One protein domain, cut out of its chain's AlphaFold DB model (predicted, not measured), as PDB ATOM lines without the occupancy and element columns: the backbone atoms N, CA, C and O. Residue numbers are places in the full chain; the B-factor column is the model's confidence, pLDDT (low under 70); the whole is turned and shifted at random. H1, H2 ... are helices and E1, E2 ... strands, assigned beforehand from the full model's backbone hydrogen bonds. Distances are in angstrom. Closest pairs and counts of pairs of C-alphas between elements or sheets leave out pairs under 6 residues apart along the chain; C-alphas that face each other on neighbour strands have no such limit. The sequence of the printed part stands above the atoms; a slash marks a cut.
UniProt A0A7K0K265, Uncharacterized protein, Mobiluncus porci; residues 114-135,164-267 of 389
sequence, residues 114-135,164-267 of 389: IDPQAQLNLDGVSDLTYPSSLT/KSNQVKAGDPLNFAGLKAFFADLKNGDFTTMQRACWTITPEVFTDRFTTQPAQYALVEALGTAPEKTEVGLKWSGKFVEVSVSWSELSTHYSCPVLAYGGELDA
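What this domain is: This is residues 114 to 135 and 164 to 267 of the 389 residues of an uncharacterized protein of Mobiluncus porci (UniProt A0A7K0K265). A small antiparallel sheet of three strands, in the order E1, E2, E3, has helix H4 packed slantwise over one face. H1, apart from the strands, packs on H4, H2 folds back on H1 as a hairpin, and H3 packs on H2, while short H5 sits at one end of E2. The printed part has 126 residues, with five named helices and three named strands in the order H1, H2, H3, H4, E1, E2, H5, E3; the class is mixed, helices and strands, with 58 residues, under half, in named elements. It is compact, with a radius of gyration of the C-alphas of 13.9 A, and spans 38 by 30 by 27 A.

How they stand to each other: Start at the sheet, where E1, residues 233 to 237, and E2, residues 241 to 246, form a hairpin at 169 degrees, with N 236 and O 243 within hydrogen-bond range at 2.8 A. E2 and E3, residues 258 to 261, are antiparallel at 163 degrees, with N 258 and O 244 2.8 A apart. H4, residues 213 to 223, is on one face of the sheet, two layers, at a height of 8.6 A over the sheet; its closest C-alphas to E2 are those of Ala 218 and Val 241, 6.1 A. H1, residues 177 to 188, touches H4 with residues 183 to 187 alone, closest at Leu 186 and Gln 216, whose C-alphas are 6.8 A apart, opposite ways at a shallow tilt of 35.0 degrees, only just short of steep. H2, residues 191 to 197, touches H1 at a shallow tilt of 20 degrees, opposite ways, with the C-alphas of Asp 185 and Met 194 closest at 6.6 A. H3, residues 203 to 211, touches H2 at a steep tilt of 55 degrees, with the C-alphas of Phe 191 and Thr 211 closest at 6.4 A. H5, residues 247 to 250, only grazes the sheet. In H1, H2, H3 and H4 every O i to N i+4 pair is within hydrogen-bond range; H5 is too short for such a pair.

Where its parts are: Find C-alpha 177 at (127.481, 121.435, 115.999), where H1 begins and runs 16.5 A. H2 spans 9.6 A, H3 10.8 A, H4 15.4 A and H5 5.1 A. E1 spans 13.3 A, E2 16.2 A and E3 9.9 A, ending at C-alpha 261 at (118.667, 136.794, 133.277).

The domain as a whole: Look for the cut after Thr 135: residues 136 to 163 are not printed, and C-alphas 135 and 164 are 15.0 A apart. No link between named elements is long. The C-alphas farthest apart are those of Asp 115 and Thr 135, 38.6 A. Mean pLDDT of the printed part is 87.7, and residues 133 to 135 and 164 to 167 are under 70.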
ATOM      1  N   ILE A 114     114.899 140.595 115.957       86.12
ATOM      2  CA  ILE A 114     116.101 139.783 115.771       86.12
ATOM      3  C   ILE A 114     116.654 140.077 114.376       86.12
ATOM      4  O   ILE A 114     115.903 140.029 113.400       86.12
ATOM      5  N   ASP A 115     117.950 140.375 114.277       85.94
ATOM      6  CA  ASP A 115     118.621 140.522 112.986       85.94
ATOM      7  C   ASP A 115     118.670 139.154 112.275       85.94
ATOM      8  O   ASP A 115     119.288 138.217 112.791       85.94
ATOM      9  N   PRO A 116     118.067 139.000 111.079       83.44
ATOM     10  CA  PRO A 116     118.144 137.754 110.317       83.44
ATOM     11  C   PRO A 116     119.584 137.313 110.001       83.44
ATOM     12  O   PRO A 116     119.843 136.117 109.818       83.44
ATOM     13  N   GLN A 117     120.520 138.266 109.937       86.69
ATOM     14  CA  GLN A 117     121.941 138.034 109.678       86.69
ATOM     15  C   GLN A 117     122.763 137.778 110.944       86.69
ATOM     16  O   GLN A 117     123.958 137.519 110.819       86.69
ATOM     17  N   ALA A 118     122.154 137.778 112.135       91.25
ATOM     18  CA  ALA A 118     122.854 137.428 113.364       91.25
ATOM     19  C   ALA A 118     123.516 136.044 113.247       91.25
ATOM     20  O   ALA A 118     122.935 135.085 112.707       91.25
ATOM     21  N   GLN A 119     124.743 135.963 113.759       94.19
ATOM     22  CA  GLN A 119     125.580 134.769 113.759       94.19
ATOM     23  C   GLN A 119     126.026 134.450 115.182       94.19
ATOM     24  O   GLN A 119     126.277 135.354 115.975       94.19
ATOM     25  N   LEU A 120     126.148 133.155 115.469       95.81
ATOM     26  CA  LEU A 120     126.804 132.670 116.674       95.81
ATOM     27  C   LEU A 120     128.286 133.039 116.608       95.81
ATOM     28  O   LEU A 120     128.974 132.649 115.659       95.81
ATOM     29  N   ASN A 121     128.772 133.742 117.622       95.81
ATOM     30  CA  ASN A 121     130.174 134.100 117.737       95.81
ATOM     31  C   ASN A 121     130.936 133.007 118.502       95.81
ATOM     32  O   ASN A 121     130.576 132.632 119.620       95.81
ATOM     33  N   LEU A 122     131.976 132.475 117.856       94.56
ATOM     34  CA  LEU A 122     132.870 131.432 118.373       94.56
ATOM     35  C   LEU A 122     134.339 131.886 118.348       94.56
ATOM     36  O   LEU A 122     135.253 131.058 118.422       94.56
ATOM     37  N   ASP A 123     134.575 133.189 118.212       93.38
ATOM     38  CA  ASP A 123     135.916 133.750 118.152       93.38
ATOM     39  C   ASP A 123     136.656 133.472 119.463       93.38
ATOM     40  O   ASP A 123     136.116 133.618 120.558       93.38
ATOM     41  N   GLY A 124     137.908 133.027 119.355       89.38
ATOM     42  CA  GLY A 124     138.747 132.707 120.512       89.38
ATOM     43  C   GLY A 124     138.458 131.360 121.184       89.38
ATOM     44  O   GLY A 124     139.225 130.967 122.061       89.38
ATOM     45  N   VAL A 125     137.421 130.620 120.761       91.81
ATOM     46  CA  VAL A 125     137.086 129.294 121.324       91.81
ATOM     47  C   VAL A 125     137.107 128.145 120.312       91.81
ATOM     48  O   VAL A 125     136.939 126.991 120.702       91.81
ATOM     49  N   SER A 126     137.347 128.427 119.028       83.75
ATOM     50  CA  SER A 126     137.348 127.424 117.949       83.75
ATOM     51  C   SER A 126     138.403 126.328 118.106       83.75
ATOM     52  O   SER A 126     138.178 125.205 117.666       83.75
ATOM     53  N   ASP A 127     139.527 126.652 118.746       88.56
ATOM     54  CA  ASP A 127     140.687 125.761 118.876       88.56
ATOM     55  C   ASP A 127     140.762 125.108 120.267       88.56
ATOM     56  O   ASP A 127     141.772 124.505 120.636       88.56
ATOM     57  N   LEU A 128     139.705 125.252 121.076       92.44
ATOM     58  CA  LEU A 128     139.643 124.634 122.394       92.44
ATOM     59  C   LEU A 128     139.477 123.118 122.297       92.44
ATOM     60  O   LEU A 128     138.887 122.574 121.363       92.44
ATOM     61  N   THR A 129     139.952 122.449 123.340       91.75
ATOM     62  CA  THR A 129     139.782 121.016 123.556       91.75
ATOM     63  C   THR A 129     139.045 120.748 124.861       91.75
ATOM     64  O   THR A 129     139.048 121.580 125.779       91.75
ATOM     65  N   TYR A 130     138.394 119.588 124.946       87.88
ATOM     66  CA  TYR A 130     137.637 119.206 126.133       87.88
ATOM     67  C   TYR A 130     138.572 118.975 127.333       87.88
ATOM     68  O   TYR A 130     139.628 118.348 127.177       87.88
ATOM     69  N   PRO A 131     138.221 119.469 128.538       85.31
ATOM     70  CA  PRO A 131     139.059 119.321 129.723       85.31
ATOM     71  C   PRO A 131     139.166 117.867 130.194       85.31
ATOM     72  O   PRO A 131     138.304 117.032 129.934       85.31
ATOM     73  N   SER A 132     140.215 117.569 130.964       74.44
ATOM     74  CA  SER A 132     140.451 116.237 131.539       74.44
ATOM     75  C   SER A 132     139.356 115.768 132.499       74.44
ATOM     76  O   SER A 132     139.168 114.565 132.655       74.44
ATOM     77  N   SER A 133     138.614 116.704 133.095       64.69
ATOM     78  CA  SER A 133     137.480 116.435 133.985       64.69
ATOM     79  C   SER A 133     136.280 115.785 133.288       64.69
ATOM     80  O   SER A 133     135.438 115.221 133.974       64.69
ATOM     81  N   LEU A 134     136.204 115.811 131.952       64.31
ATOM     82  CA  LEU A 134     135.114 115.205 131.175       64.31
ATOM     83  C   LEU A 134     135.271 113.699 130.903       64.31
ATOM     84  O   LEU A 134     134.568 113.147 130.059       64.31
ATOM     85  N   THR A 135     136.213 113.011 131.544       39.59
ATOM     86  CA  THR A 135     136.502 111.615 131.195       39.59
ATOM     87  C   THR A 135     135.359 110.670 131.585       39.59
ATOM     88  O   THR A 135     135.317 110.139 132.690       39.59
ATOM     89  N   LYS A 164     123.597 109.801 121.368       39.25
ATOM     90  CA  LYS A 164     124.613 109.466 122.373       39.25
ATOM     91  C   LYS A 164     125.597 110.612 122.702       39.25
ATOM     92  O   LYS A 164     126.279 111.089 121.804       39.25
ATOM     93  N   SER A 165     125.715 110.972 123.988       45.66
ATOM     94  CA  SER A 165     126.683 111.945 124.553       45.66
ATOM     95  C   SER A 165     128.125 111.393 124.669       45.66
ATOM     96  O   SER A 165     129.077 112.089 125.000       45.66
ATOM     97  N   ASN A 166     128.335 110.118 124.366       49.81
ATOM     98  CA  ASN A 166     129.440 109.325 124.903       49.81
ATOM     99  C   ASN A 166     130.566 109.008 123.897       49.81
ATOM    100  O   ASN A 166     131.043 107.879 123.840       49.81
ATOM    101  N   GLN A 167     131.006 109.977 123.084       60.28
ATOM    102  CA  GLN A 167     132.149 109.764 122.167       60.28
ATOM    103  C   GLN A 167     133.314 110.740 122.319       60.28
ATOM    104  O   GLN A 167     134.326 110.573 121.641       60.28
ATOM    105  N   VAL A 168     133.197 111.730 123.197       71.31
ATOM    106  CA  VAL A 168     134.220 112.761 123.360       71.31
ATOM    107  C   VAL A 168     135.167 112.388 124.495       71.31
ATOM    108  O   VAL A 168     134.732 112.068 125.600       71.31
ATOM    109  N   LYS A 169     136.473 112.448 124.231       79.56
ATOM    110  CA  LYS A 169     137.531 112.248 125.224       79.56
ATOM    111  C   LYS A 169     138.181 113.571 125.599       79.56
ATOM    112  O   LYS A 169     138.186 114.542 124.845       79.56
ATOM    113  N   ALA A 170     138.800 113.582 126.775       83.19
ATOM    114  CA  ALA A 170     139.678 114.670 127.175       83.19
ATOM    115  C   ALA A 170     140.748 114.937 126.105       83.19
ATOM    116  O   ALA A 170     141.423 114.014 125.648       83.19
ATOM    117  N   GLY A 171     140.923 116.206 125.745       85.81
ATOM    118  CA  GLY A 171     141.863 116.631 124.711       85.81
ATOM    119  C   GLY A 171     141.319 116.577 123.281       85.81
ATOM    120  O   GLY A 171     141.975 117.132 122.399       85.81
ATOM    121  N   ASP A 172     140.139 115.998 123.039       88.62
ATOM    122  CA  ASP A 172     139.503 116.079 121.722       88.62
ATOM    123  C   ASP A 172     139.135 117.542 121.399       88.62
ATOM    124  O   ASP A 172     138.760 118.294 122.308       88.62
ATOM    125  N   PRO A 173     139.229 117.977 120.127       89.50
ATOM    126  CA  PRO A 173     138.761 119.297 119.710       89.50
ATOM    127  C   PRO A 173     137.270 119.488 119.987       89.50
ATOM    128  O   PRO A 173     136.466 118.581 119.762       89.50
ATOM    129  N   LEU A 174     136.890 120.691 120.421       89.25
ATOM    130  CA  LEU A 174     135.487 121.034 120.623       89.25
ATOM    131  C   LEU A 174     134.704 121.004 119.309       89.25
ATOM    132  O   LEU A 174     135.128 121.556 118.290       89.25
ATOM    133  N   ASN A 175     133.505 120.424 119.354       86.56
ATOM    134  CA  ASN A 175     132.558 120.465 118.249       86.56
ATOM    135  C   ASN A 175     131.334 121.309 118.617       86.56
ATOM    136  O   ASN A 175     130.517 120.928 119.442       86.56
ATOM    137  N   PHE A 176     131.157 122.437 117.931       91.38
ATOM    138  CA  PHE A 176     130.042 123.359 118.164       91.38
ATOM    139  C   PHE A 176     128.763 123.012 117.385       91.38
ATOM    140  O   PHE A 176     127.883 123.860 117.256       91.38
ATOM    141  N   ALA A 177     128.647 121.814 116.802       91.56
ATOM    142  CA  ALA A 177     127.481 121.435 115.999       91.56
ATOM    143  C   ALA A 177     126.165 121.530 116.787       91.56
ATOM    144  O   ALA A 177     125.198 122.080 116.260       91.56
ATOM    145  N   GLY A 178     126.146 121.068 118.044       92.50
ATOM    146  CA  GLY A 178     124.965 121.147 118.905       92.50
ATOM    147  C   GLY A 178     124.542 122.586 119.192       92.50
ATOM    148  O   GLY A 178     123.382 122.939 118.996       92.50
ATOM    149  N   LEU A 179     125.494 123.448 119.554       95.44
ATOM    150  CA  LEU A 179     125.222 124.865 119.800       95.44
ATOM    151  C   LEU A 179     124.803 125.620 118.527       95.44
ATOM    152  O   LEU A 179     123.926 126.480 118.571       95.44
ATOM    153  N   LYS A 180     125.385 125.282 117.369       95.94
ATOM    154  CA  LYS A 180     124.973 125.839 116.069       95.94
ATOM    155  C   LYS A 180     123.541 125.441 115.710       95.94
ATOM    156  O   LYS A 180     122.820 126.274 115.166       95.94
ATOM    157  N   ALA A 181     123.131 124.205 116.010       96.12
ATOM    158  CA  ALA A 181     121.755 123.752 115.815       96.12
ATOM    159  C   ALA A 181     120.785 124.520 116.727       96.12
ATOM    160  O   ALA A 181     119.827 125.106 116.227       96.12
ATOM    161  N   PHE A 182     121.101 124.623 118.024       97.06
ATOM    162  CA  PHE A 182     120.337 125.432 118.977       97.06
ATOM    163  C   PHE A 182     120.164 126.882 118.499       97.06
ATOM    164  O   PHE A 182     119.047 127.393 118.439       97.06
ATOM    165  N   PHE A 183     121.257 127.543 118.104       97.06
ATOM    166  CA  PHE A 183     121.212 128.934 117.647       97.06
ATOM    167  C   PHE A 183     120.383 129.103 116.364       97.06
ATOM    168  O   PHE A 183     119.662 130.091 116.211       97.06
ATOM    169  N   ALA A 184     120.466 128.146 115.434       96.12
ATOM    170  CA  ALA A 184     119.673 128.169 114.210       96.12
ATOM    171  C   ALA A 184     118.170 128.055 114.505       96.12
ATOM    172  O   ALA A 184     117.388 128.837 113.960       96.12
ATOM    173  N   ASP A 185     117.774 127.136 115.385       96.88
ATOM    174  CA  ASP A 185     116.371 126.963 115.769       96.88
ATOM    175  C   ASP A 185     115.848 128.180 116.541       96.88
ATOM    176  O   ASP A 185     114.759 128.666 116.235       96.88
ATOM    177  N   LEU A 186     116.654 128.736 117.457       96.25
ATOM    178  CA  LEU A 186     116.346 129.971 118.185       96.25
ATOM    179  C   LEU A 186     116.056 131.129 117.222       96.25
ATOM    180  O   LEU A 186     115.034 131.801 117.351       96.25
ATOM    181  N   LYS A 187     116.928 131.347 116.230       94.62
ATOM    182  CA  LYS A 187     116.773 132.433 115.249       94.62
ATOM    183  C   LYS A 187     115.552 132.244 114.347       94.62
ATOM    184  O   LYS A 187     114.911 133.220 113.964       94.62
ATOM    185  N   ASN A 188     115.248 130.998 113.989       92.88
ATOM    186  CA  ASN A 188     114.123 130.660 113.117       92.88
ATOM    187  C   ASN A 188     112.792 130.525 113.874       92.88
ATOM    188  O   ASN A 188     111.748 130.368 113.240       92.88
ATOM    189  N   GLY A 189     112.821 130.572 115.207       93.06
ATOM    190  CA  GLY A 189     111.655 130.361 116.052       93.06
ATOM    191  C   GLY A 189     111.132 128.921 116.056       93.06
ATOM    192  O   GLY A 189     109.938 128.712 116.276       93.06
ATOM    193  N   ASP A 190     111.988 127.919 115.818       96.00
ATOM    194  CA  ASP A 190     111.609 126.497 115.874       96.00
ATOM    195  C   ASP A 190     111.592 125.965 117.321       96.00
ATOM    196  O   ASP A 190     112.284 125.018 117.704       96.00
ATOM    197  N   PHE A 191     110.755 126.585 118.154       95.31
ATOM    198  CA  PHE A 191     110.654 126.263 119.580       95.31
ATOM    199  C   PHE A 191     110.146 124.850 119.848       95.31
ATOM    200  O   PHE A 191     110.444 124.275 120.888       95.31
ATOM    201  N   THR A 192     109.410 124.259 118.903       93.56
ATOM    202  CA  THR A 192     108.955 122.869 119.030       93.56
ATOM    203  C   THR A 192     110.128 121.894 118.938       93.56
ATOM    204  O   THR A 192     110.164 120.905 119.675       93.56
ATOM    205  N   THR A 193     111.082 122.139 118.037       93.38
ATOM    206  CA  THR A 193     112.305 121.332 117.947       93.38
ATOM    207  C   THR A 193     113.201 121.572 119.154       93.38
ATOM    208  O   THR A 193     113.605 120.595 119.789       93.38
ATOM    209  N   MET A 194     113.416 122.835 119.537       95.38
ATOM    210  CA  MET A 194     114.221 123.186 120.710       95.38
ATOM    211  C   MET A 194     113.686 122.545 121.994       95.38
ATOM    212  O   MET A 194     114.443 121.899 122.707       95.38
ATOM    213  N   GLN A 195     112.381 122.645 122.269       93.00
ATOM    214  CA  GLN A 195     111.784 122.077 123.483       93.00
ATOM    215  C   GLN A 195     111.915 120.549 123.528       93.00
ATOM    216  O   GLN A 195     112.135 119.968 124.585       93.00
ATOM    217  N   ARG A 196     111.801 119.878 122.374       91.69
ATOM    218  CA  ARG A 196     111.996 118.423 122.288       91.69
ATOM    219  C   ARG A 196     113.454 118.029 122.530       91.69
ATOM    220  O   ARG A 196     113.705 116.961 123.080       91.69
ATOM    221  N   ALA A 197     114.398 118.845 122.073       91.88
ATOM    222  CA  ALA A 197     115.818 118.590 122.263       91.88
ATOM    223  C   ALA A 197     116.269 118.913 123.698       91.88
ATOM    224  O   ALA A 197     116.989 118.119 124.295       91.88
ATOM    225  N   CYS A 198     115.753 119.995 124.281       92.19
ATOM    226  CA  CYS A 198     115.990 120.422 125.661       92.19
ATOM    227  C   CYS A 198     114.973 119.846 126.639       92.19
ATOM    228  O   CYS A 198     114.462 120.534 127.519       92.19
ATOM    229  N   TRP A 199     114.710 118.549 126.492       91.25
ATOM    230  CA  TRP A 199     113.740 117.792 127.280       91.25
ATOM    231  C   TRP A 199     114.108 117.680 128.768       91.25
ATOM    232  O   TRP A 199     113.305 117.194 129.548       91.25
ATOM    233  N   THR A 200     115.305 118.095 129.188       89.06
ATOM    234  CA  THR A 200     115.685 118.171 130.608       89.06
ATOM    235  C   THR A 200     115.130 119.418 131.304       89.06
ATOM    236  O   THR A 200     115.109 119.457 132.533       89.06
ATOM    237  N   ILE A 201     114.656 120.406 130.536       87.81
ATOM    238  CA  ILE A 201     114.021 121.637 131.014       87.81
ATOM    239  C   ILE A 201     112.503 121.434 131.024       87.81
ATOM    240  O   ILE A 201     111.928 120.933 130.055       87.81
ATOM    241  N   THR A 202     111.837 121.856 132.099       85.38
ATOM    242  CA  THR A 202     110.372 121.809 132.187       85.38
ATOM    243  C   THR A 202     109.719 122.619 131.057       85.38
ATOM    244  O   THR A 202     110.186 123.718 130.745       85.38
ATOM    245  N   PRO A 203     108.632 122.128 130.428       84.94
ATOM    246  CA  PRO A 203     107.928 122.832 129.351       84.94
ATOM    247  C   PRO A 203     107.579 124.295 129.654       84.94
ATOM    248  O   PRO A 203     107.702 125.166 128.786       84.94
ATOM    249  N   GLU A 204     107.150 124.569 130.882       80.94
ATOM    250  CA  GLU A 204     106.754 125.892 131.356       80.94
ATOM    251  C   GLU A 204     107.959 126.834 131.420       80.94
ATOM    252  O   GLU A 204     107.904 127.939 130.873       80.94
ATOM    253  N   VAL A 205     109.068 126.378 132.014       81.56
ATOM    254  CA  VAL A 205     110.325 127.140 132.071       81.56
ATOM    255  C   VAL A 205     110.889 127.326 130.668       81.56
ATOM    256  O   VAL A 205     111.312 128.424 130.319       81.56
ATOM    257  N   PHE A 206     110.836 126.303 129.816       88.50
ATOM    258  CA  PHE A 206     111.290 126.415 128.435       88.50
ATOM    259  C   PHE A 206     110.527 127.517 127.679       88.50
ATOM    260  O   PHE A 206     111.128 128.391 127.050       88.50
ATOM    261  N   THR A 207     109.197 127.507 127.773       86.44
ATOM    262  CA  THR A 207     108.338 128.500 127.111       86.44
ATOM    263  C   THR A 207     108.690 129.916 127.565       86.44
ATOM    264  O   THR A 207     108.930 130.810 126.754       86.44
ATOM    265  N   ASP A 208     108.794 130.111 128.875       82.06
ATOM    266  CA  ASP A 208     109.120 131.405 129.465       82.06
ATOM    267  C   ASP A 208     110.481 131.953 128.989       82.06
ATOM    268  O   ASP A 208     110.612 133.127 128.623       82.06
ATOM    269  N   ARG A 209     111.492 131.079 128.941       84.88
ATOM    270  CA  ARG A 209     112.900 131.471 128.792       84.88
ATOM    271  C   ARG A 209     113.418 131.477 127.364       84.88
ATOM    272  O   ARG A 209     114.406 132.148 127.101       84.88
ATOM    273  N   PHE A 210     112.771 130.781 126.435       90.19
ATOM    274  CA  PHE A 210     113.273 130.687 125.060       90.19
ATOM    275  C   PHE A 210     112.315 131.273 124.027       90.19
ATOM    276  O   PHE A 210     112.770 131.757 122.991       90.19
ATOM    277  N   THR A 211     111.000 131.261 124.273       89.75
ATOM    278  CA  THR A 211     110.028 131.472 123.185       89.75
ATOM    279  C   THR A 211     109.468 132.885 123.126       89.75
ATOM    280  O   THR A 211     108.886 133.270 122.113       89.75
ATOM    281  N   THR A 212     109.619 133.695 124.174       87.62
ATOM    282  CA  THR A 212     109.139 135.085 124.158       87.62
ATOM    283  C   THR A 212     110.052 135.966 123.301       87.62
ATOM    284  O   THR A 212     111.269 135.799 123.293       87.62
ATOM    285  N   GLN A 213     109.490 136.934 122.572       86.50
ATOM    286  CA  GLN A 213     110.288 137.788 121.681       86.50
ATOM    287  C   GLN A 213     111.442 138.528 122.395       86.50
ATOM    288  O   GLN A 213     112.543 138.554 121.843       86.50
ATOM    289  N   PRO A 214     111.268 139.090 123.612       86.19
ATOM    290  CA  PRO A 214     112.384 139.719 124.309       86.19
ATOM    291  C   PRO A 214     113.453 138.703 124.745       86.19
ATOM    292  O   PRO A 214     114.637 139.030 124.691       86.19
ATOM    293  N   ALA A 215     113.068 137.477 125.124       88.50
ATOM    294  CA  ALA A 215     114.025 136.422 125.454       88.50
ATOM    295  C   ALA A 215     114.862 136.048 124.233       88.50
ATOM    296  O   ALA A 215     116.086 136.040 124.316       88.50
ATOM    297  N   GLN A 216     114.215 135.822 123.088       92.06
ATOM    298  CA  GLN A 216     114.914 135.491 121.850       92.06
ATOM    299  C   GLN A 216     115.918 136.580 121.455       92.06
ATOM    300  O   GLN A 216     117.060 136.268 121.130       92.06
ATOM    301  N   TYR A 217     115.516 137.855 121.525       91.19
ATOM    302  CA  TYR A 217     116.414 138.974 121.242       91.19
ATOM    303  C   TYR A 217     117.631 138.974 122.174       91.19
ATOM    304  O   TYR A 217     118.759 139.049 121.696       91.19
ATOM    305  N   ALA A 218     117.412 138.849 123.487       92.06
ATOM    306  CA  ALA A 218     118.494 138.825 124.469       92.06
ATOM    307  C   ALA A 218     119.456 137.647 124.247       92.06
ATOM    308  O   ALA A 218     120.667 137.818 124.335       92.06
ATOM    309  N   LEU A 219     118.928 136.465 123.921       95.31
ATOM    310  CA  LEU A 219     119.731 135.270 123.668       95.31
ATOM    311  C   LEU A 219     120.565 135.392 122.392       95.31
ATOM    312  O   LEU A 219     121.744 135.046 122.401       95.31
ATOM    313  N   VAL A 220     119.972 135.890 121.302       95.94
ATOM    314  CA  VAL A 220     120.701 136.107 120.045       95.94
ATOM    315  C   VAL A 220     121.770 137.186 120.215       95.94
ATOM    316  O   VAL A 220     122.868 137.028 119.688       95.94
ATOM    317  N   GLU A 221     121.476 138.252 120.963       94.81
ATOM    318  CA  GLU A 221     122.446 139.301 121.284       94.81
ATOM    319  C   GLU A 221     123.617 138.753 122.104       94.81
ATOM    320  O   GLU A 221     124.762 138.918 121.687       94.81
ATOM    321  N   ALA A 222     123.345 138.029 123.194       96.06
ATOM    322  CA  ALA A 222     124.382 137.402 124.009       96.06
ATOM    323  C   ALA A 222     125.243 136.427 123.191       96.06
ATOM    324  O   ALA A 222     126.462 136.535 123.189       96.06
ATOM    325  N   LEU A 223     124.632 135.517 122.424       97.25
ATOM    326  CA  LEU A 223     125.361 134.537 121.604       97.25
ATOM    327  C   LEU A 223     126.126 135.162 120.419       97.25
ATOM    328  O   LEU A 223     126.938 134.486 119.786       97.25
ATOM    329  N   GLY A 224     125.889 136.442 120.117       96.19
ATOM    330  CA  GLY A 224     126.680 137.227 119.168       96.19
ATOM    331  C   GLY A 224     127.959 137.834 119.766       96.19
ATOM    332  O   GLY A 224     128.809 138.322 119.013       96.19
ATOM    333  N   THR A 225     128.132 137.814 121.092       96.38
ATOM    334  CA  THR A 225     129.346 138.313 121.760       96.38
ATOM    335  C   THR A 225     130.443 137.252 121.816       96.38
ATOM    336  O   THR A 225     130.195 136.065 121.615       96.38
ATOM    337  N   ALA A 226     131.691 137.671 122.036       95.06
ATOM    338  CA  ALA A 226     132.794 136.723 122.143       95.06
ATOM    339  C   ALA A 226     132.634 135.865 123.418       95.06
ATOM    340  O   ALA A 226     132.482 136.437 124.503       95.06
ATOM    341  N   PRO A 227     132.680 134.526 123.318       96.25
ATOM    342  CA  PRO A 227     132.579 133.659 124.484       96.25
ATOM    343  C   PRO A 227     133.805 133.722 125.393       96.25
ATOM    344  O   PRO A 227     134.946 133.857 124.953       96.25
ATOM    345  N   GLU A 228     133.561 133.499 126.678       95.06
ATOM    346  CA  GLU A 228     134.560 133.277 127.714       95.06
ATOM    347  C   GLU A 228     134.625 131.784 128.072       95.06
ATOM    348  O   GLU A 228     133.601 131.128 128.287       95.06
ATOM    349  N   LYS A 229     135.843 131.241 128.184       94.50
ATOM    350  CA  LYS A 229     136.072 129.913 128.763       94.50
ATOM    351  C   LYS A 229     136.007 129.987 130.286       94.50
ATOM    352  O   LYS A 229     136.760 130.742 130.894       94.50
ATOM    353  N   THR A 230     135.191 129.136 130.897       91.88
ATOM    354  CA  THR A 230     135.073 128.997 132.354       91.88
ATOM    355  C   THR A 230     135.557 127.619 132.815       91.88
ATOM    356  O   THR A 230     135.987 126.788 132.012       91.88
ATOM    357  N   GLU A 231     135.515 127.360 134.123       86.88
ATOM    358  CA  GLU A 231     135.838 126.037 134.674       86.88
ATOM    359  C   GLU A 231     134.833 124.965 134.225       86.88
ATOM    360  O   GLU A 231     135.226 123.836 133.936       86.88
ATOM    361  N   VAL A 232     133.551 125.327 134.112       86.62
ATOM    362  CA  VAL A 232     132.441 124.391 133.860       86.62
ATOM    363  C   VAL A 232     131.985 124.350 132.402       86.62
ATOM    364  O   VAL A 232     131.252 123.438 132.024       86.62
ATOM    365  N   GLY A 233     132.426 125.295 131.564       92.44
ATOM    366  CA  GLY A 233     132.032 125.338 130.161       92.44
ATOM    367  C   GLY A 233     132.420 126.623 129.440       92.44
ATOM    368  O   GLY A 233     133.482 127.204 129.672       92.44
ATOM    369  N   LEU A 234     131.529 127.072 128.564       95.38
ATOM    370  CA  LEU A 234     131.623 128.354 127.871       95.38
ATOM    371  C   LEU A 234     130.490 129.272 128.308       95.38
ATOM    372  O   LEU A 234     129.385 128.807 128.589       95.38
ATOM    373  N   LYS A 235     130.767 130.573 128.343       95.62
ATOM    374  CA  LYS A 235     129.806 131.602 128.729       95.62
ATOM    375  C   LYS A 235     129.810 132.743 127.718       95.62
ATOM    376  O   LYS A 235     130.867 133.237 127.347       95.62
ATOM    377  N   TRP A 236     128.626 133.188 127.330       97.00
ATOM    378  CA  TRP A 236     128.389 134.397 126.554       97.00
ATOM    379  C   TRP A 236     127.671 135.409 127.439       97.00
ATOM    380  O   TRP A 236     126.692 135.065 128.103       97.00
ATOM    381  N   SER A 237     128.130 136.656 127.432       95.31
ATOM    382  CA  SER A 237     127.514 137.733 128.210       95.31
ATOM    383  C   SER A 237     126.892 138.744 127.256       95.31
ATOM    384  O   SER A 237     127.598 139.365 126.459       95.31
ATOM    385  N   GLY A 238     125.569 138.883 127.326       92.81
ATOM    386  CA  GLY A 238     124.814 139.944 126.664       92.81
ATOM    387  C   GLY A 238     124.390 141.036 127.645       92.81
ATOM    388  O   GLY A 238     124.680 140.980 128.842       92.81
ATOM    389  N   LYS A 239     123.641 142.028 127.155       90.12
ATOM    390  CA  LYS A 239     123.137 143.141 127.984       90.12
ATOM    391  C   LYS A 239     122.150 142.681 129.063       90.12
ATOM    392  O   LYS A 239     122.049 143.316 130.111       90.12
ATOM    393  N   PHE A 240     121.393 141.616 128.800       87.44
ATOM    394  CA  PHE A 240     120.268 141.204 129.650       87.44
ATOM    395  C   PHE A 240     120.334 139.762 130.144       87.44
ATOM    396  O   PHE A 240     119.620 139.403 131.083       87.44
ATOM    397  N   VAL A 241     121.146 138.932 129.498       92.25
ATOM    398  CA  VAL A 241     121.239 137.506 129.785       92.25
ATOM    399  C   VAL A 241     122.684 137.060 129.658       92.25
ATOM    400  O   VAL A 241     123.388 137.452 128.727       92.25
ATOM    401  N   GLU A 242     123.110 136.229 130.598       93.44
ATOM    402  CA  GLU A 242     124.292 135.400 130.423       93.44
ATOM    403  C   GLU A 242     123.846 134.005 129.996       93.44
ATOM    404  O   GLU A 242     122.920 133.425 130.570       93.44
ATOM    405  N   VAL A 243     124.499 133.479 128.967       95.44
ATOM    406  CA  VAL A 243     124.225 132.160 128.401       95.44
ATOM    407  C   VAL A 243     125.429 131.286 128.693       95.44
ATOM    408  O   VAL A 243     126.525 131.586 128.233       95.44
ATOM    409  N   SER A 244     125.239 130.214 129.452       94.62
ATOM    410  CA  SER A 244     126.302 129.259 129.773       94.62
ATOM    411  C   SER A 244     125.987 127.895 129.179       94.62
ATOM    412  O   SER A 244     124.846 127.443 129.217       94.62
ATOM    413  N   VAL A 245     126.996 127.222 128.639       93.81
ATOM    414  CA  VAL A 245     126.878 125.848 128.140       93.81
ATOM    415  C   VAL A 245     127.983 125.031 128.783       93.81
ATOM    416  O   VAL A 245     129.159 125.368 128.627       93.81
ATOM    417  N   SER A 246     127.613 123.986 129.522       89.56
ATOM    418  CA  SER A 246     128.579 123.124 130.196       89.56
ATOM    419  C   SER A 246     129.417 122.334 129.188       89.56
ATOM    420  O   SER A 246     129.033 122.144 128.030       89.56
ATOM    421  N   TRP A 247     130.571 121.834 129.628       88.19
ATOM    422  CA  TRP A 247     131.396 120.977 128.778       88.19
ATOM    423  C   TRP A 247     130.652 119.715 128.309       88.19
ATOM    424  O   TRP A 247     130.838 119.302 127.165       88.19
ATOM    425  N   SER A 248     129.797 119.135 129.159       82.62
ATOM    426  CA  SER A 248     128.971 117.965 128.828       82.62
ATOM    427  C   SER A 248     127.850 118.301 127.843       82.62
ATOM    428  O   SER A 248     127.575 117.520 126.941       82.62
ATOM    429  N   GLU A 249     127.241 119.483 127.932       87.00
ATOM    430  CA  GLU A 249     126.250 119.935 126.946       87.00
ATOM    431  C   GLU A 249     126.883 120.260 125.585       87.00
ATOM    432  O   GLU A 249     126.255 120.099 124.537       87.00
ATOM    433  N   LEU A 250     128.151 120.679 125.561       88.50
ATOM    434  CA  LEU A 250     128.894 120.886 124.315       88.50
ATOM    435  C   LEU A 250     129.299 119.576 123.629       88.50
ATOM    436  O   LEU A 250     129.638 119.613 122.449       88.50
ATOM    437  N   SER A 251     129.312 118.430 124.320       83.25
ATOM    438  CA  SER A 251     129.565 117.127 123.680       83.25
ATOM    439  C   SER A 251     128.314 116.511 123.054       83.25
ATOM    440  O   SER A 251     128.420 115.526 122.321       83.25
ATOM    441  N   THR A 252     127.133 117.080 123.303       81.50
ATOM    442  CA  THR A 252     125.885 116.582 122.728       81.50
ATOM    443  C   THR A 252     125.679 117.093 121.301       81.50
ATOM    444  O   THR A 252     126.224 118.101 120.847       81.50
ATOM    445  N   HIS A 253     124.820 116.401 120.559       84.50
ATOM    446  CA  HIS A 253     124.411 116.837 119.223       84.50
ATOM    447  C   HIS A 253     123.408 117.997 119.236       84.50
ATOM    448  O   HIS A 253     123.034 118.478 118.165       84.50
ATOM    449  N   TYR A 254     122.958 118.421 120.418       91.88
ATOM    450  CA  TYR A 254     122.073 119.560 120.605       91.88
ATOM    451  C   TYR A 254     122.279 120.139 122.002       91.88
ATOM    452  O   TYR A 254     121.824 119.555 122.981       91.88
ATOM    453  N   SER A 255     122.966 121.273 122.083       91.81
ATOM    454  CA  SER A 255     123.328 121.875 123.365       91.81
ATOM    455  C   SER A 255     122.163 122.688 123.916       91.81
ATOM    456  O   SER A 255     121.609 123.520 123.194       91.81
ATOM    457  N   CYS A 256     121.827 122.478 125.186       92.62
ATOM    458  CA  CYS A 256     120.763 123.194 125.884       92.62
ATOM    459  C   CYS A 256     121.360 124.155 126.919       92.62
ATOM    460  O   CYS A 256     121.742 123.723 128.005       92.62
ATOM    461  N   PRO A 257     121.489 125.456 126.592       93.44
ATOM    462  CA  PRO A 257     122.167 126.402 127.464       93.44
ATOM    463  C   PRO A 257     121.390 126.696 128.746       93.44
ATOM    464  O   PRO A 257     120.158 126.732 128.763       93.44
ATOM    465  N   VAL A 258     122.138 127.024 129.791       90.69
ATOM    466  CA  VAL A 258     121.626 127.576 131.042       90.69
ATOM    467  C   VAL A 258     121.651 129.098 130.969       90.69
ATOM    468  O   VAL A 258     122.620 129.700 130.501       90.69
ATOM    469  N   LEU A 259     120.561 129.719 131.417       90.38
ATOM    470  CA  LEU A 259     120.299 131.143 131.236       90.38
ATOM    471  C   LEU A 259     120.265 131.865 132.585       90.38
ATOM    472  O   LEU A 259     119.509 131.478 133.477       90.38
ATOM    473  N   ALA A 260     121.042 132.939 132.713       87.31
ATOM    474  CA  ALA A 260     121.030 133.834 133.868       87.31
ATOM    475  C   ALA A 260     120.554 135.230 133.444       87.31
ATOM    476  O   ALA A 260     121.314 136.048 132.917       87.31
ATOM    477  N   TYR A 261     119.265 135.509 133.641       84.19
ATOM    478  CA  TYR A 261     118.667 136.794 133.277       84.19
ATOM    479  C   TYR A 261     118.927 137.850 134.351       84.19
ATOM    480  O   TYR A 261     118.498 137.711 135.495       84.19
ATOM    481  N   GLY A 262     119.560 138.959 133.966       80.31
ATOM    482  CA  GLY A 262     120.001 139.988 134.910       80.31
ATOM    483  C   GLY A 262     121.212 139.571 135.752       80.31
ATOM    484  O   GLY A 262     121.395 140.116 136.834       80.31
ATOM    485  N   GLY A 263     122.011 138.613 135.265       77.81
ATOM    486  CA  GLY A 263     123.236 138.140 135.923       77.81
ATOM    487  C   GLY A 263     123.015 137.109 137.033       77.81
ATOM    488  O   GLY A 263     123.970 136.707 137.688       77.81
ATOM    489  N   GLU A 264     121.776 136.665 137.248       76.25
ATOM    490  CA  GLU A 264     121.439 135.655 138.252       76.25
ATOM    491  C   GLU A 264     120.677 134.496 137.598       76.25
ATOM    492  O   GLU A 264     119.782 134.704 136.774       76.25
ATOM    493  N   LEU A 265     121.040 133.262 137.958       78.31
ATOM    494  CA  LEU A 265     120.247 132.077 137.623       78.31
ATOM    495  C   LEU A 265     118.914 132.153 138.354       78.31
ATOM    496  O   LEU A 265     118.906 132.568 139.501       78.31
ATOM    497  N   ASP A 266     117.808 131.693 137.773       74.06
ATOM    498  CA  ASP A 266     116.520 131.678 138.484       74.06
ATOM    499  C   ASP A 266     116.529 130.767 139.707       74.06
ATOM    500  O   ASP A 266     117.272 129.796 139.754       74.06
ATOM    501  N   ALA A 267     115.693 131.044 140.701       75.25
ATOM    502  CA  ALA A 267     115.577 130.155 141.845       75.25
ATOM    503  C   ALA A 267     114.915 128.850 141.390       75.25
ATOM    504  O   ALA A 267     114.010 128.876 140.558       75.25
TER     505      ALA A 267